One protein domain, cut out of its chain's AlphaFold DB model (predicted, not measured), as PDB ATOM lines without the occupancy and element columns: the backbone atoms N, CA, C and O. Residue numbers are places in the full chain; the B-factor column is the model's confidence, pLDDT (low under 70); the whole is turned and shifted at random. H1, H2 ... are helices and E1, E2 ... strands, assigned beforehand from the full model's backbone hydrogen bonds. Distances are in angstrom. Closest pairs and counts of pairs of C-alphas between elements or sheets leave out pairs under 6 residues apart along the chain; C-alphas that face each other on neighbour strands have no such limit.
ATOM      1  N   VAL A   3       9.731   4.412 -35.310       92.50
ATOM      2  CA  VAL A   3      10.581   4.142 -34.138       92.50
ATOM      3  C   VAL A   3      10.371   2.742 -33.568       92.50
ATOM      4  O   VAL A   3      11.275   2.199 -32.948       92.50
ATOM      5  N   PHE A   4       9.222   2.118 -33.838       95.62
ATOM      6  CA  PHE A   4       8.951   0.727 -33.477       95.62
ATOM      7  C   PHE A   4       7.960   0.097 -34.461       95.62
ATOM      8  O   PHE A   4       7.119   0.788 -35.039       95.62
ATOM      9  N   LYS A   5       8.037  -1.221 -34.674       96.12
ATOM     10  CA  LYS A   5       7.064  -1.966 -35.482       96.12
ATOM     11  C   LYS A   5       7.064  -3.441 -35.108       96.12
ATOM     12  O   LYS A   5       8.100  -4.091 -35.177       96.12
ATOM     13  N   ASN A   6       5.880  -3.985 -34.860       94.62
ATOM     14  CA  ASN A   6       5.660  -5.425 -34.751       94.62
ATOM     15  C   ASN A   6       4.372  -5.828 -35.489       94.62
ATOM     16  O   ASN A   6       3.905  -5.116 -36.382       94.62
ATOM     17  N   GLU A   7       3.815  -6.994 -35.180       90.56
ATOM     18  CA  GLU A   7       2.591  -7.502 -35.807       90.56
ATOM     19  C   GLU A   7       1.337  -6.702 -35.434       90.56
ATOM     20  O   GLU A   7       0.457  -6.577 -36.279       90.56
ATOM     21  N   SER A   8       1.292  -6.104 -34.237       90.62
ATOM     22  CA  SER A   8       0.132  -5.367 -33.713       90.62
ATOM     23  C   SER A   8       0.116  -3.890 -34.082       90.62
ATOM     24  O   SER A   8      -0.960  -3.317 -34.227       90.62
ATOM     25  N   ALA A   9       1.278  -3.257 -34.257       92.94
ATOM     26  CA  ALA A   9       1.334  -1.836 -34.588       92.94
ATOM     27  C   ALA A   9       2.628  -1.432 -35.300       92.94
ATOM     28  O   ALA A   9       3.592  -2.195 -35.415       92.94
ATOM     29  N   PHE A  10       2.646  -0.193 -35.776       94.75
ATOM     30  CA  PHE A  10       3.878   0.560 -35.966       94.75
ATOM     31  C   PHE A  10       3.747   1.915 -35.276       94.75
ATOM     32  O   PHE A  10       2.692   2.546 -35.308       94.75
ATOM     33  N   VAL A  11       4.831   2.342 -34.645       94.69
ATOM     34  CA  VAL A  11       4.906   3.571 -33.867       94.69
ATOM     35  C   VAL A  11       5.780   4.549 -34.620       94.69
ATOM     36  O   VAL A  11       6.896   4.225 -35.040       94.69
ATOM     37  N   GLU A  12       5.271   5.757 -34.785       95.31
ATOM     38  CA  GLU A  12       5.970   6.861 -35.406       95.31
ATOM     39  C   GLU A  12       6.206   7.970 -34.397       95.31
ATOM     40  O   GLU A  12       5.341   8.297 -33.592       95.31
ATOM     41  N   TRP A  13       7.365   8.604 -34.484       93.75
ATOM     42  CA  TRP A  13       7.630   9.857 -33.803       93.75
ATOM     43  C   TRP A  13       7.651  10.994 -34.821       93.75
ATOM     44  O   TRP A  13       8.431  10.986 -35.785       93.75
ATOM     45  N   ASN A  14       6.767  11.967 -34.611       89.56
ATOM     46  CA  ASN A  14       6.823  13.269 -35.251       89.56
ATOM     47  C   ASN A  14       7.611  14.225 -34.349       89.56
ATOM     48  O   ASN A  14       7.124  14.668 -33.308       89.56
ATOM     49  N   THR A  15       8.842  14.537 -34.752       87.50
ATOM     50  CA  THR A  15       9.752  15.402 -33.991       87.50
ATOM     51  C   THR A  15       9.349  16.873 -34.041       87.50
ATOM     52  O   THR A  15       9.663  17.609 -33.112       87.50
ATOM     53  N   LEU A  16       8.627  17.308 -35.081       86.06
ATOM     54  CA  LEU A  16       8.179  18.697 -35.222       86.06
ATOM     55  C   LEU A  16       7.085  19.034 -34.208       86.06
ATOM     56  O   LEU A  16       7.123  20.089 -33.584       86.06
ATOM     57  N   THR A  17       6.121  18.130 -34.030       84.06
ATOM     58  CA  THR A  17       5.000  18.298 -33.088       84.06
ATOM     59  C   THR A  17       5.253  17.628 -31.737       84.06
ATOM     60  O   THR A  17       4.377  17.625 -30.871       84.06
ATOM     61  N   ASN A  18       6.435  17.030 -31.562       87.00
ATOM     62  CA  ASN A  18       6.801  16.205 -30.415       87.00
ATOM     63  C   ASN A  18       5.684  15.209 -30.046       87.00
ATOM     64  O   ASN A  18       5.125  15.251 -28.950       87.00
ATOM     65  N   THR A  19       5.293  14.377 -31.011       88.38
ATOM     66  CA  THR A  19       4.132  13.480 -30.901       88.38
ATOM     67  C   THR A  19       4.511  12.051 -31.248       88.38
ATOM     68  O   THR A  19       5.065  11.811 -32.323       88.38
ATOM     69  N   ILE A  20       4.179  11.107 -30.369       92.25
ATOM     70  CA  ILE A  20       4.177   9.680 -30.699       92.25
ATOM     71  C   ILE A  20       2.823   9.335 -31.315       92.25
ATOM     72  O   ILE A  20       1.784   9.651 -30.744       92.25
ATOM     73  N   ILE A  21       2.836   8.666 -32.459       91.62
ATOM     74  CA  ILE A  21       1.649   8.177 -33.151       91.62
ATOM     75  C   ILE A  21       1.755   6.656 -33.212       91.62
ATOM     76  O   ILE A  21       2.615   6.117 -33.908       91.62
ATOM     77  N   CYS A  22       0.896   5.956 -32.478       92.19
ATOM     78  CA  CYS A  22       0.750   4.511 -32.587       92.19
ATOM     79  C   CYS A  22      -0.335   4.196 -33.614       92.19
ATOM     80  O   CYS A  22      -1.502   4.532 -33.420       92.19
ATOM     81  N   ASN A  23       0.052   3.560 -34.718       91.12
ATOM     82  CA  ASN A  23      -0.873   3.090 -35.739       91.12
ATOM     83  C   ASN A  23      -1.099   1.595 -35.550       91.12
ATOM     84  O   ASN A  23      -0.250   0.763 -35.902       91.12
ATOM     85  N   TRP A  24      -2.255   1.264 -34.994       89.31
ATOM     86  CA  TRP A  24      -2.608  -0.110 -34.723       89.31
ATOM     87  C   TRP A  24      -3.073  -0.856 -35.977       89.31
ATOM     88  O   TRP A  24      -3.675  -0.287 -36.889       89.31
ATOM     89  N   LYS A  25      -2.802  -2.160 -36.012       89.25
ATOM     90  CA  LYS A  25      -3.167  -3.078 -37.096       89.25
ATOM     91  C   LYS A  25      -4.350  -3.957 -36.692       89.25
ATOM     92  O   LYS A  25      -4.617  -4.162 -35.516       89.25
ATOM     93  N   ALA A  26      -5.016  -4.545 -37.684       80.56
ATOM     94  CA  ALA A  26      -6.169  -5.421 -37.461       80.56
ATOM     95  C   ALA A  26      -5.838  -6.694 -36.673       80.56
ATOM     96  O   ALA A  26      -6.646  -7.158 -35.871       80.56
ATOM     97  N   VAL A  27      -4.658  -7.269 -36.919       74.88
ATOM     98  CA  VAL A  27      -4.189  -8.465 -36.219       74.88
ATOM     99  C   VAL A  27      -3.441  -8.020 -34.981       74.88
ATOM    100  O   VAL A  27      -2.397  -7.381 -35.080       74.88
ATOM    101  N   THR A  28      -3.968  -8.374 -33.818       74.12
ATOM    102  CA  THR A  28      -3.344  -8.021 -32.554       74.12
ATOM    103  C   THR A  28      -3.582  -9.097 -31.500       74.12
ATOM    104  O   THR A  28      -4.552  -9.856 -31.571       74.12
ATOM    105  N   ASN A  29      -2.637  -9.210 -30.572       81.75
ATOM    106  CA  ASN A  29      -2.725 -10.058 -29.391       81.75
ATOM    107  C   ASN A  29      -2.076  -9.330 -28.209       81.75
ATOM    108  O   ASN A  29      -1.254  -8.437 -28.419       81.75
ATOM    109  N   SER A  30      -2.422  -9.728 -26.984       78.38
ATOM    110  CA  SER A  30      -2.002  -9.037 -25.759       78.38
ATOM    111  C   SER A  30      -0.485  -8.891 -25.648       78.38
ATOM    112  O   SER A  30      -0.008  -7.783 -25.445       78.38
ATOM    113  N   MET A  31       0.271  -9.965 -25.889       83.06
ATOM    114  CA  MET A  31       1.738  -9.958 -25.819       83.06
ATOM    115  C   MET A  31       2.357  -8.958 -26.805       83.06
ATOM    116  O   MET A  31       3.280  -8.224 -26.475       83.06
ATOM    117  N   LYS A  32       1.836  -8.887 -28.034       87.69
ATOM    118  CA  LYS A  32       2.322  -7.935 -29.040       87.69
ATOM    119  C   LYS A  32       1.854  -6.505 -28.788       87.69
ATOM    120  O   LYS A  32       2.541  -5.586 -29.225       87.69
ATOM    121  N   MET A  33       0.726  -6.293 -28.117       85.62
ATOM    122  CA  MET A  33       0.326  -4.959 -27.658       85.62
ATOM    123  C   MET A  33       1.211  -4.468 -26.514       85.62
ATOM    124  O   MET A  33       1.606  -3.308 -26.518       85.62
ATOM    125  N   GLU A  34       1.545  -5.352 -25.578       85.38
ATOM    126  CA  GLU A  34       2.433  -5.063 -24.452       85.38
ATOM    127  C   GLU A  34       3.803  -4.584 -24.951       85.38
ATOM    128  O   GLU A  34       4.202  -3.470 -24.628       85.38
ATOM    129  N   GLU A  35       4.426  -5.314 -25.887       89.25
ATOM    130  CA  GLU A  35       5.684  -4.897 -26.538       89.25
ATOM    131  C   GLU A  35       5.604  -3.485 -27.159       89.25
ATOM    132  O   GLU A  35       6.559  -2.705 -27.109       89.25
ATOM    133  N   VAL A  36       4.466  -3.146 -27.784       91.62
ATOM    134  CA  VAL A  36       4.247  -1.819 -28.388       91.62
ATOM    135  C   VAL A  36       4.190  -0.749 -27.306       91.62
ATOM    136  O   VAL A  36       4.790   0.313 -27.464       91.62
ATOM    137  N   ILE A  37       3.465  -1.014 -26.223       88.88
ATOM    138  CA  ILE A  37       3.252  -0.061 -25.136       88.88
ATOM    139  C   ILE A  37       4.536   0.177 -24.353       88.88
ATOM    140  O   ILE A  37       4.886   1.336 -24.140       88.88
ATOM    141  N   GLU A  38       5.276  -0.875 -24.009       89.00
ATOM    142  CA  GLU A  38       6.592  -0.754 -23.376       89.00
ATOM    143  C   GLU A  38       7.518   0.135 -24.214       89.00
ATOM    144  O   GLU A  38       8.106   1.088 -23.700       89.00
ATOM    145  N   SER A  39       7.542  -0.086 -25.532       91.81
ATOM    146  CA  SER A  39       8.333   0.728 -26.458       91.81
ATOM    147  C   SER A  39       7.881   2.195 -26.482       91.81
ATOM    148  O   SER A  39       8.709   3.103 -26.514       91.81
ATOM    149  N   ILE A  40       6.569   2.465 -26.456       91.69
ATOM    150  CA  ILE A  40       6.035   3.837 -26.392       91.69
ATOM    151  C   ILE A  40       6.471   4.526 -25.095       91.69
ATOM    152  O   ILE A  40       6.887   5.687 -25.136       91.69
ATOM    153  N   VAL A  41       6.383   3.829 -23.958       88.75
ATOM    154  CA  VAL A  41       6.761   4.353 -22.638       88.75
ATOM    155  C   VAL A  41       8.259   4.654 -22.580       88.75
ATOM    156  O   VAL A  41       8.638   5.747 -22.153       88.75
ATOM    157  N   GLU A  42       9.103   3.741 -23.063       89.50
ATOM    158  CA  GLU A  42      10.557   3.924 -23.141       89.50
ATOM    159  C   GLU A  42      10.912   5.161 -23.977       89.50
ATOM    160  O   GLU A  42      11.509   6.114 -23.466       89.50
ATOM    161  N   ILE A  43      10.432   5.217 -25.226       90.31
ATOM    162  CA  ILE A  43      10.700   6.329 -26.149       90.31
ATOM    163  C   ILE A  43      10.210   7.654 -25.556       90.31
ATOM    164  O   ILE A  43      10.907   8.673 -25.638       90.31
ATOM    165  N   ARG A  44       9.024   7.659 -24.936       89.00
ATOM    166  CA  ARG A  44       8.471   8.843 -24.278       89.00
ATOM    167  C   ARG A  44       9.358   9.319 -23.140       89.00
ATOM    168  O   ARG A  44       9.589  10.523 -23.035       89.00
ATOM    169  N   ASN A  45       9.811   8.414 -22.276       87.31
ATOM    170  CA  ASN A  45      10.566   8.758 -21.075       87.31
ATOM    171  C   ASN A  45      11.961   9.286 -21.419       87.31
ATOM    172  O   ASN A  45      12.371  10.311 -20.870       87.31
ATOM    173  N   GLU A  46      12.645   8.664 -22.378       89.88
ATOM    174  CA  GLU A  46      13.963   9.113 -22.836       89.88
ATOM    175  C   GLU A  46      13.911  10.493 -23.500       89.88
ATOM    176  O   GLU A  46      14.762  11.351 -23.255       89.88
ATOM    177  N   ASN A  47      12.879  10.735 -24.311       89.19
ATOM    178  CA  ASN A  47      12.785  11.931 -25.149       89.19
ATOM    179  C   ASN A  47      11.860  13.013 -24.566       89.19
ATOM    180  O   ASN A  47      11.700  14.079 -25.162       89.19
ATOM    181  N   LYS A  48      11.258  12.763 -23.394       87.88
ATOM    182  CA  LYS A  48      10.287  13.643 -22.715       87.88
ATOM    183  C   LYS A  48       9.152  14.082 -23.645       87.88
ATOM    184  O   LYS A  48       8.797  15.262 -23.717       87.88
ATOM    185  N   ILE A  49       8.610  13.123 -24.391       87.56
ATOM    186  CA  ILE A  49       7.547  13.382 -25.363       87.56
ATOM    187  C   ILE A  49       6.234  13.642 -24.621       87.56
ATOM    188  O   ILE A  49       5.911  12.970 -23.641       87.56
ATOM    189  N   LYS A  50       5.497  14.657 -25.071       81.88
ATOM    190  CA  LYS A  50       4.320  15.182 -24.364       81.88
ATOM    191  C   LYS A  50       2.995  14.799 -25.008       81.88
ATOM    192  O   LYS A  50       1.990  14.786 -24.312       81.88
ATOM    193  N   ASN A  51       3.002  14.441 -26.290       84.94
ATOM    194  CA  ASN A  51       1.780  14.187 -27.046       84.94
ATOM    195  C   ASN A  51       1.737  12.735 -27.531       84.94
ATOM    196  O   ASN A  51       2.734  12.227 -28.058       84.94
ATOM    197  N   TYR A  52       0.577  12.098 -27.402       86.56
ATOM    198  CA  TYR A  52       0.328  10.739 -27.877       86.56
ATOM    199  C   TYR A  52      -0.929  10.682 -28.742       86.56
ATOM    200  O   TYR A  52      -1.958  11.266 -28.410       86.56
ATOM    201  N   VAL A  53      -0.847   9.957 -29.852       85.62
ATOM    202  CA  VAL A  53      -1.972   9.637 -30.725       85.62
ATOM    203  C   VAL A  53      -2.091   8.119 -30.814       85.62
ATOM    204  O   VAL A  53      -1.181   7.457 -31.312       85.62
ATOM    205  N   SER A  54      -3.224   7.574 -30.381       86.94
ATOM    206  CA  SER A  54      -3.600   6.176 -30.589       86.94
ATOM    207  C   SER A  54      -4.546   6.087 -31.784       86.94
ATOM    208  O   SER A  54      -5.731   6.413 -31.683       86.94
ATOM    209  N   ASN A  55      -4.022   5.694 -32.945       85.31
ATOM    210  CA  ASN A  55      -4.805   5.510 -34.162       85.31
ATOM    211  C   ASN A  55      -5.263   4.053 -34.278       85.31
ATOM    212  O   ASN A  55      -4.499   3.169 -34.671       85.31
ATOM    213  N   ARG A  56      -6.539   3.817 -33.970       82.50
ATOM    214  CA  ARG A  56      -7.179   2.496 -33.951       82.50
ATOM    215  C   ARG A  56      -8.020   2.227 -35.195       82.50
ATOM    216  O   ARG A  56      -8.798   1.284 -35.203       82.50
ATOM    217  N   SER A  57      -7.856   3.012 -36.262       80.56
ATOM    218  CA  SER A  57      -8.717   2.934 -37.455       80.56
ATOM    219  C   SER A  57      -8.762   1.566 -38.137       80.56
ATOM    220  O   SER A  57      -9.706   1.275 -38.865       80.56
ATOM    221  N   HIS A  58      -7.754   0.725 -37.913       79.94
ATOM    222  CA  HIS A  58      -7.698  -0.631 -38.455       79.94
ATOM    223  C   HIS A  58      -7.833  -1.713 -37.390       79.94
ATOM    224  O   HIS A  58      -7.786  -2.891 -37.732       79.94
ATOM    225  N   LEU A  59      -7.935  -1.342 -36.117       74.38
ATOM    226  CA  LEU A  59      -7.972  -2.291 -35.022       74.38
ATOM    227  C   LEU A  59      -9.363  -2.927 -34.958       74.38
ATOM    228  O   LEU A  59     -10.376  -2.233 -35.042       74.38
ATOM    229  N   ASN A  60      -9.423  -4.250 -34.809       68.06
ATOM    230  CA  ASN A  60     -10.709  -4.905 -34.622       68.06
ATOM    231  C   ASN A  60     -11.308  -4.507 -33.263       68.06
ATOM    232  O   ASN A  60     -10.593  -4.373 -32.267       68.06
ATOM    233  N   TYR A  61     -12.629  -4.393 -33.236       62.19
ATOM    234  CA  TYR A  61     -13.458  -3.977 -32.113       62.19
ATOM    235  C   TYR A  61     -13.080  -4.634 -30.763       62.19
ATOM    236  O   TYR A  61     -13.027  -3.960 -29.740       62.19
ATOM    237  N   SER A  62     -12.727  -5.928 -30.743       60.91
ATOM    238  CA  SER A  62     -12.355  -6.654 -29.509       60.91
ATOM    239  C   SER A  62     -11.107  -6.121 -28.799       60.91
ATOM    240  O   SER A  62     -10.848  -6.488 -27.655       60.91
ATOM    241  N   TRP A  63     -10.325  -5.287 -29.476       61.28
ATOM    242  CA  TRP A  63      -9.064  -4.758 -28.978       61.28
ATOM    243  C   TRP A  63      -9.086  -3.235 -28.826       61.28
ATOM    244  O   TRP A  63      -8.184  -2.670 -28.205       61.28
ATOM    245  N   SER A  64     -10.099  -2.554 -29.378       57.09
ATOM    246  CA  SER A  64     -10.188  -1.093 -29.350       57.09
ATOM    247  C   SER A  64     -10.764  -0.660 -28.012       57.09
ATOM    248  O   SER A  64     -11.918  -0.947 -27.713       57.09
ATOM    249  N   GLY A  65      -9.960   0.019 -27.191       63.75
ATOM    250  CA  GLY A  65     -10.416   0.558 -25.910       63.75
ATOM    251  C   GLY A  65      -9.636   0.023 -24.716       63.75
ATOM    252  O   GLY A  65      -8.469   0.362 -24.541       63.75
ATOM    253  N   LEU A  66     -10.324  -0.743 -23.866       62.84
ATOM    254  CA  LEU A  66      -9.879  -1.136 -22.524       62.84
ATOM    255  C   LEU A  66      -8.551  -1.920 -22.475       62.84
ATOM    256  O   LEU A  66      -7.751  -1.606 -21.593       62.84
ATOM    257  N   PRO A  67      -8.264  -2.881 -23.380       69.81
ATOM    258  CA  PRO A  67      -7.028  -3.663 -23.307       69.81
ATOM    259  C   PRO A  67      -5.764  -2.813 -23.469       69.81
ATOM    260  O   PRO A  67      -4.829  -2.966 -22.691       69.81
ATOM    261  N   GLU A  68      -5.752  -1.876 -24.426       71.94
ATOM    262  CA  GLU A  68      -4.627  -0.947 -24.621       71.94
ATOM    263  C   GLU A  68      -4.358  -0.152 -23.340       71.94
ATOM    264  O   GLU A  68      -3.227  -0.056 -22.877       71.94
ATOM    265  N   TRP A  69      -5.406   0.410 -22.741       71.00
ATOM    266  CA  TRP A  69      -5.228   1.273 -21.582       71.00
ATOM    267  C   TRP A  69      -4.826   0.530 -20.321       71.00
ATOM    268  O   TRP A  69      -4.041   1.060 -19.537       71.00
ATOM    269  N   HIS A  70      -5.334  -0.686 -20.136       70.00
ATOM    270  CA  HIS A  70      -4.896  -1.546 -19.049       70.00
ATOM    271  C   HIS A  70      -3.387  -1.805 -19.127       70.00
ATOM    272  O   HIS A  70      -2.683  -1.587 -18.145       70.00
ATOM    273  N   LEU A  71      -2.885  -2.139 -20.319       71.19
ATOM    274  CA  LEU A  71      -1.465  -2.402 -20.546       71.19
ATOM    275  C   LEU A  71      -0.579  -1.168 -20.311       71.19
ATOM    276  O   LEU A  71       0.516  -1.304 -19.779       71.19
ATOM    277  N   PHE A  72      -1.039   0.045 -20.640       70.38
ATOM    278  CA  PHE A  72      -0.302   1.272 -20.298       70.38
ATOM    279  C   PHE A  72      -0.132   1.447 -18.781       70.38
ATOM    280  O   PHE A  72       0.942   1.846 -18.333       70.38
ATOM    281  N   PHE A  73      -1.161   1.143 -17.984       65.81
ATOM    282  CA  PHE A  73      -1.057   1.213 -16.522       65.81
ATOM    283  C   PHE A  73      -0.157   0.130 -15.935       65.81
ATOM    284  O   PHE A  73       0.572   0.421 -14.985       65.81
ATOM    285  N   ASP A  74      -0.210  -1.083 -16.483       66.50
ATOM    286  CA  ASP A  74       0.632  -2.191 -16.033       66.50
ATOM    287  C   ASP A  74       2.110  -1.929 -16.354       66.50
ATOM    288  O   ASP A  74       2.972  -2.153 -15.504       66.50
ATOM    289  N   ALA A  75       2.397  -1.380 -17.542       65.50
ATOM    290  CA  ALA A  75       3.753  -1.031 -17.960       65.50
ATOM    291  C   ALA A  75       4.340   0.131 -17.140       65.50
ATOM    292  O   ALA A  75       5.512   0.113 -16.769       65.50
ATOM    293  N   ASP A  76       3.534   1.154 -16.844       64.25
ATOM    294  CA  ASP A  76       3.899   2.248 -15.945       64.25
ATOM    295  C   ASP A  76       2.630   2.976 -15.494       64.25
ATOM    296  O   ASP A  76       1.998   3.701 -16.265       64.25
ATOM    297  N   SER A  77       2.300   2.847 -14.206       54.88
ATOM    298  CA  SER A  77       1.115   3.457 -13.584       54.88
ATOM    299  C   SER A  77       0.984   4.978 -13.780       54.88
ATOM    300  O   SER A  77      -0.097   5.533 -13.562       54.88
ATOM    301  N   THR A  78       2.057   5.663 -14.197       58.59
ATOM    302  CA  THR A  78       2.085   7.105 -14.466       58.59
ATOM    303  C   THR A  78       2.153   7.471 -15.950       58.59
ATOM    304  O   THR A  78       1.923   8.630 -16.284       58.59
ATOM    305  N   SER A  79       2.412   6.521 -16.851       60.12
ATOM    306  CA  SER A  79       2.747   6.770 -18.266       60.12
ATOM    307  C   SER A  79       1.698   7.573 -19.042       60.12
ATOM    308  O   SER A  79       2.054   8.467 -19.809       60.12
ATOM    309  N   LEU A  80       0.407   7.328 -18.805       57.81
ATOM    310  CA  LEU A  80      -0.681   8.078 -19.446       57.81
ATOM    311  C   LEU A  80      -0.948   9.442 -18.826       57.81
ATOM    312  O   LEU A  80      -1.237  10.393 -19.544       57.81
ATOM    313  N   LEU A  81      -0.819   9.554 -17.501       57.19
ATOM    314  CA  LEU A  81      -0.927  10.833 -16.782       57.19
ATOM    315  C   LEU A  81       0.194  11.807 -17.168       57.19
ATOM    316  O   LEU A  81       0.128  13.002 -16.895       57.19
ATOM    317  N   ASN A  82       1.229  11.256 -17.783       66.12
ATOM    318  CA  ASN A  82       2.466  11.893 -18.160       66.12
ATOM    319  C   ASN A  82       2.447  12.442 -19.601       66.12
ATOM    320  O   ASN A  82       3.351  13.202 -19.966       66.12
ATOM    321  N   PHE A  83       1.451  12.088 -20.415       75.00
ATOM    322  CA  PHE A  83       1.167  12.793 -21.663       75.00
ATOM    323  C   PHE A  83       0.285  14.014 -21.366       75.00
ATOM    324  O   PHE A  83      -0.696  13.917 -20.633       75.00
ATOM    325  N   GLU A  84       0.649  15.170 -21.922       77.25
ATOM    326  CA  GLU A  84      -0.133  16.408 -21.812       77.25
ATOM    327  C   GLU A  84      -1.391  16.327 -22.679       77.25
ATOM    328  O   GLU A  84      -2.479  16.659 -22.214       77.25
ATOM    329  N   ASP A  85      -1.247  15.821 -23.907       78.81
ATOM    330  CA  ASP A  85      -2.365  15.564 -24.807       78.81
ATOM    331  C   ASP A  85      -2.361  14.109 -25.292       78.81
ATOM    332  O   ASP A  85      -1.380  13.614 -25.861       78.81
ATOM    333  N   VAL A  86      -3.505  13.441 -25.116       77.62
ATOM    334  CA  VAL A  86      -3.781  12.104 -25.651       77.62
ATOM    335  C   VAL A  86      -4.957  12.183 -26.617       77.62
ATOM    336  O   VAL A  86      -6.084  12.505 -26.226       77.62
ATOM    337  N   TYR A  87      -4.684  11.853 -27.876       77.19
ATOM    338  CA  TYR A  87      -5.658  11.789 -28.957       77.19
ATOM    339  C   TYR A  87      -5.965  10.329 -29.269       77.19
ATOM    340  O   TYR A  87      -5.059   9.543 -29.545       77.19
ATOM    341  N   ILE A  88      -7.241   9.960 -29.263       76.81
ATOM    342  CA  ILE A  88      -7.675   8.642 -29.733       76.81
ATOM    343  C   ILE A  88      -8.419   8.832 -31.034       76.81
ATOM    344  O   ILE A  88      -9.366   9.618 -31.078       76.81
ATOM    345  N   ILE A  89      -8.039   8.069 -32.052       77.06
ATOM    346  CA  ILE A  89      -8.890   7.905 -33.217       77.06
ATOM    347  C   ILE A  89      -9.468   6.504 -33.216       77.06
ATOM    348  O   ILE A  89      -8.741   5.521 -33.358       77.06
ATOM    349  N   ASP A  90     -10.791   6.447 -33.120       73.50
ATOM    350  CA  ASP A  90     -11.541   5.208 -33.050       73.50
ATOM    351  C   ASP A  90     -12.809   5.287 -33.924       73.50
ATOM    352  O   ASP A  90     -13.760   5.981 -33.560       73.50
ATOM    353  N   PRO A  91     -12.862   4.607 -35.087       70.31
ATOM    354  CA  PRO A  91     -14.068   4.566 -35.917       70.31
ATOM    355  C   PRO A  91     -15.200   3.748 -35.274       70.31
ATOM    356  O   PRO A  91     -16.334   3.791 -35.749       70.31
ATOM    357  N   HIS A  92     -14.914   2.997 -34.208       68.06
ATOM    358  CA  HIS A  92     -15.868   2.145 -33.506       68.06
ATOM    359  C   HIS A  92     -16.322   2.742 -32.165       68.06
ATOM    360  O   HIS A  92     -16.933   2.032 -31.368       68.06
ATOM    361  N   LEU A  93     -16.087   4.043 -31.931       65.44
ATOM    362  CA  LEU A  93     -16.377   4.734 -30.668       65.44
ATOM    363  C   LEU A  93     -17.773   4.438 -30.103       65.44
ATOM    364  O   LEU A  93     -17.880   3.985 -28.970       65.44
ATOM    365  N   ASN A  94     -18.831   4.632 -30.895       63.34
ATOM    366  CA  ASN A  94     -20.214   4.451 -30.432       63.34
ATOM    367  C   ASN A  94     -20.499   3.009 -29.975       63.34
ATOM    368  O   ASN A  94     -21.217   2.784 -29.003       63.34
ATOM    369  N   THR A  95     -19.909   2.024 -30.654       63.66
ATOM    370  CA  THR A  95     -20.009   0.613 -30.259       63.66
ATOM    371  C   THR A  95     -19.168   0.340 -29.007       63.66
ATOM    372  O   THR A  95     -19.598  -0.398 -28.123       63.66
ATOM    373  N   ASN A  96     -17.994   0.967 -28.889       58.84
ATOM    374  CA  ASN A  96     -17.111   0.844 -27.729       58.84
ATOM    375  C   ASN A  96     -17.716   1.466 -26.459       58.84
ATOM    376  O   ASN A  96     -17.564   0.889 -25.384       58.84
ATOM    377  N   GLU A  97     -18.442   2.583 -26.564       59.12
ATOM    378  CA  GLU A  97     -19.131   3.214 -25.427       59.12
ATOM    379  C   GLU A  97     -20.246   2.326 -24.861       59.12
ATOM    380  O   GLU A  97     -20.305   2.116 -23.653       59.12
ATOM    381  N   GLN A  98     -21.068   1.701 -25.710       57.91
ATOM    382  CA  GLN A  98     -22.144   0.811 -25.246       57.91
ATOM    383  C   GLN A  98     -21.627  -0.426 -24.493       57.91
ATOM    384  O   GLN A  98     -22.263  -0.912 -23.551       57.91
ATOM    385  N   LEU A  99     -20.467  -0.955 -24.895       54.09
ATOM    386  CA  LEU A  99     -19.838  -2.057 -24.168       54.09
ATOM    387  C   LEU A  99     -19.049  -1.601 -22.947       54.09
ATOM    388  O   LEU A  99     -18.954  -2.384 -22.006       54.09
ATOM    389  N   LYS A 100     -18.523  -0.370 -22.919       52.28
ATOM    390  CA  LYS A 100     -17.948   0.208 -21.698       52.28
ATOM    391  C   LYS A 100     -18.979   0.167 -20.572       52.28
ATOM    392  O   LYS A 100     -18.689  -0.420 -19.535       52.28
ATOM    393  N   ASP A 101     -20.193   0.653 -20.822       50.91
ATOM    394  CA  ASP A 101     -21.275   0.642 -19.830       50.91
ATOM    395  C   ASP A 101     -21.625  -0.794 -19.388       50.91
ATOM    396  O   ASP A 101     -21.841  -1.073 -18.207       50.91
ATOM    397  N   SER A 102     -21.619  -1.742 -20.331       48.44
ATOM    398  CA  SER A 102     -21.906  -3.157 -20.058       48.44
ATOM    399  C   SER A 102     -20.807  -3.846 -19.233       48.44
ATOM    400  O   SER A 102     -21.109  -4.685 -18.386       48.44
ATOM    401  N   LEU A 103     -19.537  -3.502 -19.460       47.91
ATOM    402  CA  LEU A 103     -18.389  -4.048 -18.730       47.91
ATOM    403  C   LEU A 103     -18.221  -3.392 -17.351       47.91
ATOM    404  O   LEU A 103     -17.923  -4.101 -16.391       47.91
ATOM    405  N   GLU A 104     -18.483  -2.088 -17.224       42.72
ATOM    406  CA  GLU A 104     -18.538  -1.381 -15.933       42.72
ATOM    407  C   GLU A 104     -19.637  -1.974 -15.034       42.72
ATOM    408  O   GLU A 104     -19.381  -2.267 -13.866       42.72
ATOM    409  N   THR A 105     -20.802  -2.308 -15.604       39.28
ATOM    410  CA  THR A 105     -21.901  -2.978 -14.880       39.28
ATOM    411  C   THR A 105     -21.511  -4.377 -14.375       39.28
ATOM    412  O   THR A 105     -21.951  -4.806 -13.308       39.28
ATOM    413  N   ILE A 106     -20.676  -5.111 -15.119       38.31
ATOM    414  CA  ILE A 106     -20.135  -6.405 -14.668       38.31
ATOM    415  C   ILE A 106     -19.069  -6.188 -13.579       38.31
ATOM    416  O   ILE A 106     -18.988  -6.980 -12.638       38.31
ATOM    417  N   SER A 107     -18.291  -5.105 -13.655       36.22
ATOM    418  CA  SER A 107     -17.240  -4.795 -12.682       36.22
ATOM    419  C   SER A 107     -17.744  -4.475 -11.283       36.22
ATOM    420  O   SER A 107     -17.110  -4.893 -10.322       36.22
ATOM    421  N   ASP A 108     -18.926  -3.868 -11.145       40.19
ATOM    422  CA  ASP A 108     -19.534  -3.600  -9.833       40.19
ATOM    423  C   ASP A 108     -19.796  -4.893  -9.026       40.19
ATOM    424  O   ASP A 108     -19.993  -4.858  -7.810       40.19
ATOM    425  N   SER A 109     -19.776  -6.057  -9.688       40.53
ATOM    426  CA  SER A 109     -19.923  -7.380  -9.067       40.53
ATOM    427  C   SER A 109     -18.604  -8.145  -8.867       40.53
ATOM    428  O   SER A 109     -18.591  -9.193  -8.214       40.53
ATOM    429  N   ILE A 110     -17.484  -7.625  -9.379       37.78
ATOM    430  CA  ILE A 110     -16.148  -8.216  -9.287       37.78
ATOM    431  C   ILE A 110     -15.292  -7.312  -8.391       37.78
ATOM    432  O   ILE A 110     -15.043  -6.172  -8.738       37.78
ATOM    433  N   SER A 111     -14.853  -7.839  -7.238       35.81
ATOM    434  CA  SER A 111     -13.837  -7.300  -6.305       35.81
ATOM    435  C   SER A 111     -13.329  -5.862  -6.557       35.81
ATOM    436  O   SER A 111     -12.649  -5.615  -7.551       35.81
ATOM    437  N   ASN A 112     -13.511  -4.978  -5.560       38.03
ATOM    438  CA  ASN A 112     -13.066  -3.567  -5.453       38.03
ATOM    439  C   ASN A 112     -11.600  -3.236  -5.850       38.03
ATOM    440  O   ASN A 112     -11.168  -2.096  -5.701       38.03
ATOM    441  N   GLN A 113     -10.794  -4.199  -6.291       37.28
ATOM    442  CA  GLN A 113      -9.442  -3.976  -6.810       37.28
ATOM    443  C   GLN A 113      -9.415  -3.467  -8.258       37.28
ATOM    444  O   GLN A 113      -8.406  -2.898  -8.663       37.28
ATOM    445  N   PHE A 114     -10.505  -3.626  -9.014       37.50
ATOM    446  CA  PHE A 114     -10.631  -3.152 -10.396       37.50
ATOM    447  C   PHE A 114     -11.646  -2.014 -10.503       37.50
ATOM    448  O   PHE A 114     -12.529  -2.032 -11.353       37.50
ATOM    449  N   GLU A 115     -11.535  -1.006  -9.637       35.59
ATOM    450  CA  GLU A 115     -12.245   0.251  -9.859       35.59
ATOM    451  C   GLU A 115     -11.720   0.829 -11.183       35.59
ATOM    452  O   GLU A 115     -10.582   1.302 -11.269       35.59
ATOM    453  N   TYR A 116     -12.520   0.694 -12.245       41.84
ATOM    454  CA  TYR A 116     -12.237   1.238 -13.565       41.84
ATOM    455  C   TYR A 116     -12.083   2.742 -13.382       41.84
ATOM    456  O   TYR A 116     -13.064   3.479 -13.301       41.84
ATOM    457  N   LYS A 117     -10.836   3.210 -13.250       36.31
ATOM    458  CA  LYS A 117     -10.522   4.635 -13.184       36.31
ATOM    459  C   LYS A 117     -10.910   5.231 -14.525       36.31
ATOM    460  O   LYS A 117     -10.118   5.268 -15.460       36.31
ATOM    461  N   THR A 118     -12.164   5.655 -14.613       38.66
ATOM    462  CA  THR A 118     -12.724   6.364 -15.748       38.66
ATOM    463  C   THR A 118     -11.831   7.567 -16.023       38.66
ATOM    464  O   THR A 118     -11.697   8.500 -15.230       38.66
ATOM    465  N   PHE A 119     -11.121   7.460 -17.138       44.84
ATOM    466  CA  PHE A 119     -10.099   8.389 -17.584       44.84
ATOM    467  C   PHE A 119     -10.716   9.781 -17.763       44.84
ATOM    468  O   PHE A 119     -11.743   9.926 -18.424       44.84
ATOM    469  N   ARG A 120     -10.103  10.816 -17.180       37.09
ATOM    470  CA  ARG A 120     -10.653  12.185 -17.212       37.09
ATOM    471  C   ARG A 120      -9.976  13.145 -18.199       37.09
ATOM    472  O   ARG A 120     -10.462  14.258 -18.328       37.09
ATOM    473  N   ASN A 121      -8.922  12.738 -18.921       45.19
ATOM    474  CA  ASN A 121      -8.067  13.680 -19.673       45.19
ATOM    475  C   ASN A 121      -7.743  13.304 -21.138       45.19
ATOM    476  O   ASN A 121      -6.767  13.807 -21.684       45.19
ATOM    477  N   TYR A 122      -8.518  12.448 -21.803       52.47
ATOM    478  CA  TYR A 122      -8.271  12.102 -23.212       52.47
ATOM    479  C   TYR A 122      -9.348  12.693 -24.120       52.47
ATOM    480  O   TYR A 122     -10.511  12.803 -23.730       52.47
ATOM    481  N   LYS A 123      -8.960  13.082 -25.337       52.56
ATOM    482  CA  LYS A 123      -9.888  13.579 -26.358       52.56
ATOM    483  C   LYS A 123     -10.057  12.497 -27.422       52.56
ATOM    484  O   LYS A 123      -9.091  12.107 -28.080       52.56
ATOM    485  N   VAL A 124     -11.280  11.989 -27.562       53.19
ATOM    486  CA  VAL A 124     -11.628  11.010 -28.599       53.19
ATOM    487  C   VAL A 124     -12.145  11.732 -29.829       53.19
ATOM    488  O   VAL A 124     -12.972  12.634 -29.712       53.19
ATOM    489  N   TYR A 125     -11.674  11.311 -30.995       53.56
ATOM    490  CA  TYR A 125     -12.100  11.831 -32.284       53.56
ATOM    491  C   TYR A 125     -12.618  10.692 -33.161       53.56
ATOM    492  O   TYR A 125     -12.029   9.609 -33.213       53.56
ATOM    493  N   GLU A 126     -13.706  10.955 -33.881       49.69
ATOM    494  CA  GLU A 126     -14.158  10.068 -34.948       49.69
ATOM    495  C   GLU A 126     -13.129  10.080 -36.085       49.69
ATOM    496  O   GLU A 126     -12.678  11.139 -36.535       49.69
ATOM    497  N   SER A 127     -12.745   8.888 -36.549       43.50
ATOM    498  CA  SER A 127     -11.931   8.751 -37.756       43.50
ATOM    499  C   SER A 127     -12.753   9.223 -38.950       43.50
ATOM    500  O   SER A 127     -13.637   8.508 -39.422       43.50
TER     501      SER A 127
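Overview. This is residues 3 to 127 of the 135 residues of an uncharacterized protein of Flammeovirga sp. SJP92 (UniProt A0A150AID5). One twisted sheet of six strands makes a wall, with the long helix H1 packed along one face, over the part that holds E2 and E3. The short helix H2 packs on H1 at a steep angle, and at the far end H3 and the unnamed residues 108 to 121 make a wide loop that leads out from E5 and returns to E6. The 125 printed residues run E1 E2 E3 H1 E4 H2 E5 H3 E6, three named helices and six named strands, class mixed; the mixed sheet has the order E1 E2 E3 E4 E5 E6. The whole is compact, with a radius of gyration of the C-alphas of 14.3 A, yet elongated, spanning 44 by 27 by 26 A.

Along the chain. E1, residues 3 to 5, begins at C-alpha 3 (10.581, 4.142, -34.138) and is 7.2 A long. E2, residues 9 to 14, measures 16.1 A and E3, residues 19 to 24, 15.6 A. H1, residues 30 to 47, is 25.7 A long and begins at C-alpha 30 (-2.002, -9.037, -25.759). E4, residues 51 to 55, is 13.0 A, H2, residues 66 to 75, 14.4 A, and E5, residues 85 to 89, 13.1 A. H3, residues 93 to 107, is 20.4 A. E6, residues 122 to 125, is 9.9 A and ends at C-alpha 125 (-12.100, 11.831, -32.284).

Arrangement. E1, E2 and E3 form a meander, each strand the antiparallel neighbour of the one before, in two hairpins; N 11 and O 4 are 2.8 A apart, N 12 and O 21 2.8 A. From E3 on, neighbours are parallel: N 22 and O 53 are 2.8 A apart, N 87 and O 52 2.8 A, N 125 and O 88 2.9 A. E3 H1 E4, E4 H2 E5 and E5 H3 E6 are strand-helix-strand units, parallel neighbour strands with a helix between, each with a right-handed crossover. H1 on one face gives two layers, helix and sheet; its height over the sheet is 9.2 A, and it runs along the strands, at 8 degrees to E2 on the local plane. It lies over E2 and only just over E3, on which 3 of its C-alphas fall. H1 and H2 touch, closest at the C-alphas of Glu 38 and Ala 75, 6.1 A, at a steep tilt of 54 degrees, the same way. H2 and H3 are not on the sheet and are only just apart, closest 8.2 A. In H1, H2 and H3 every O i to N i+4 pair is within hydrogen-bond range.

Size, cuts and confidence. The C-alphas farthest apart, of Leu 16 and Ser 109, are 46.4 A apart. The printed part has no cut; the link from H3 to E6 is long. Mean pLDDT of the printed part is 70.9, with residues 60 to 67, 73 to 82 and 92 to 127 under 70.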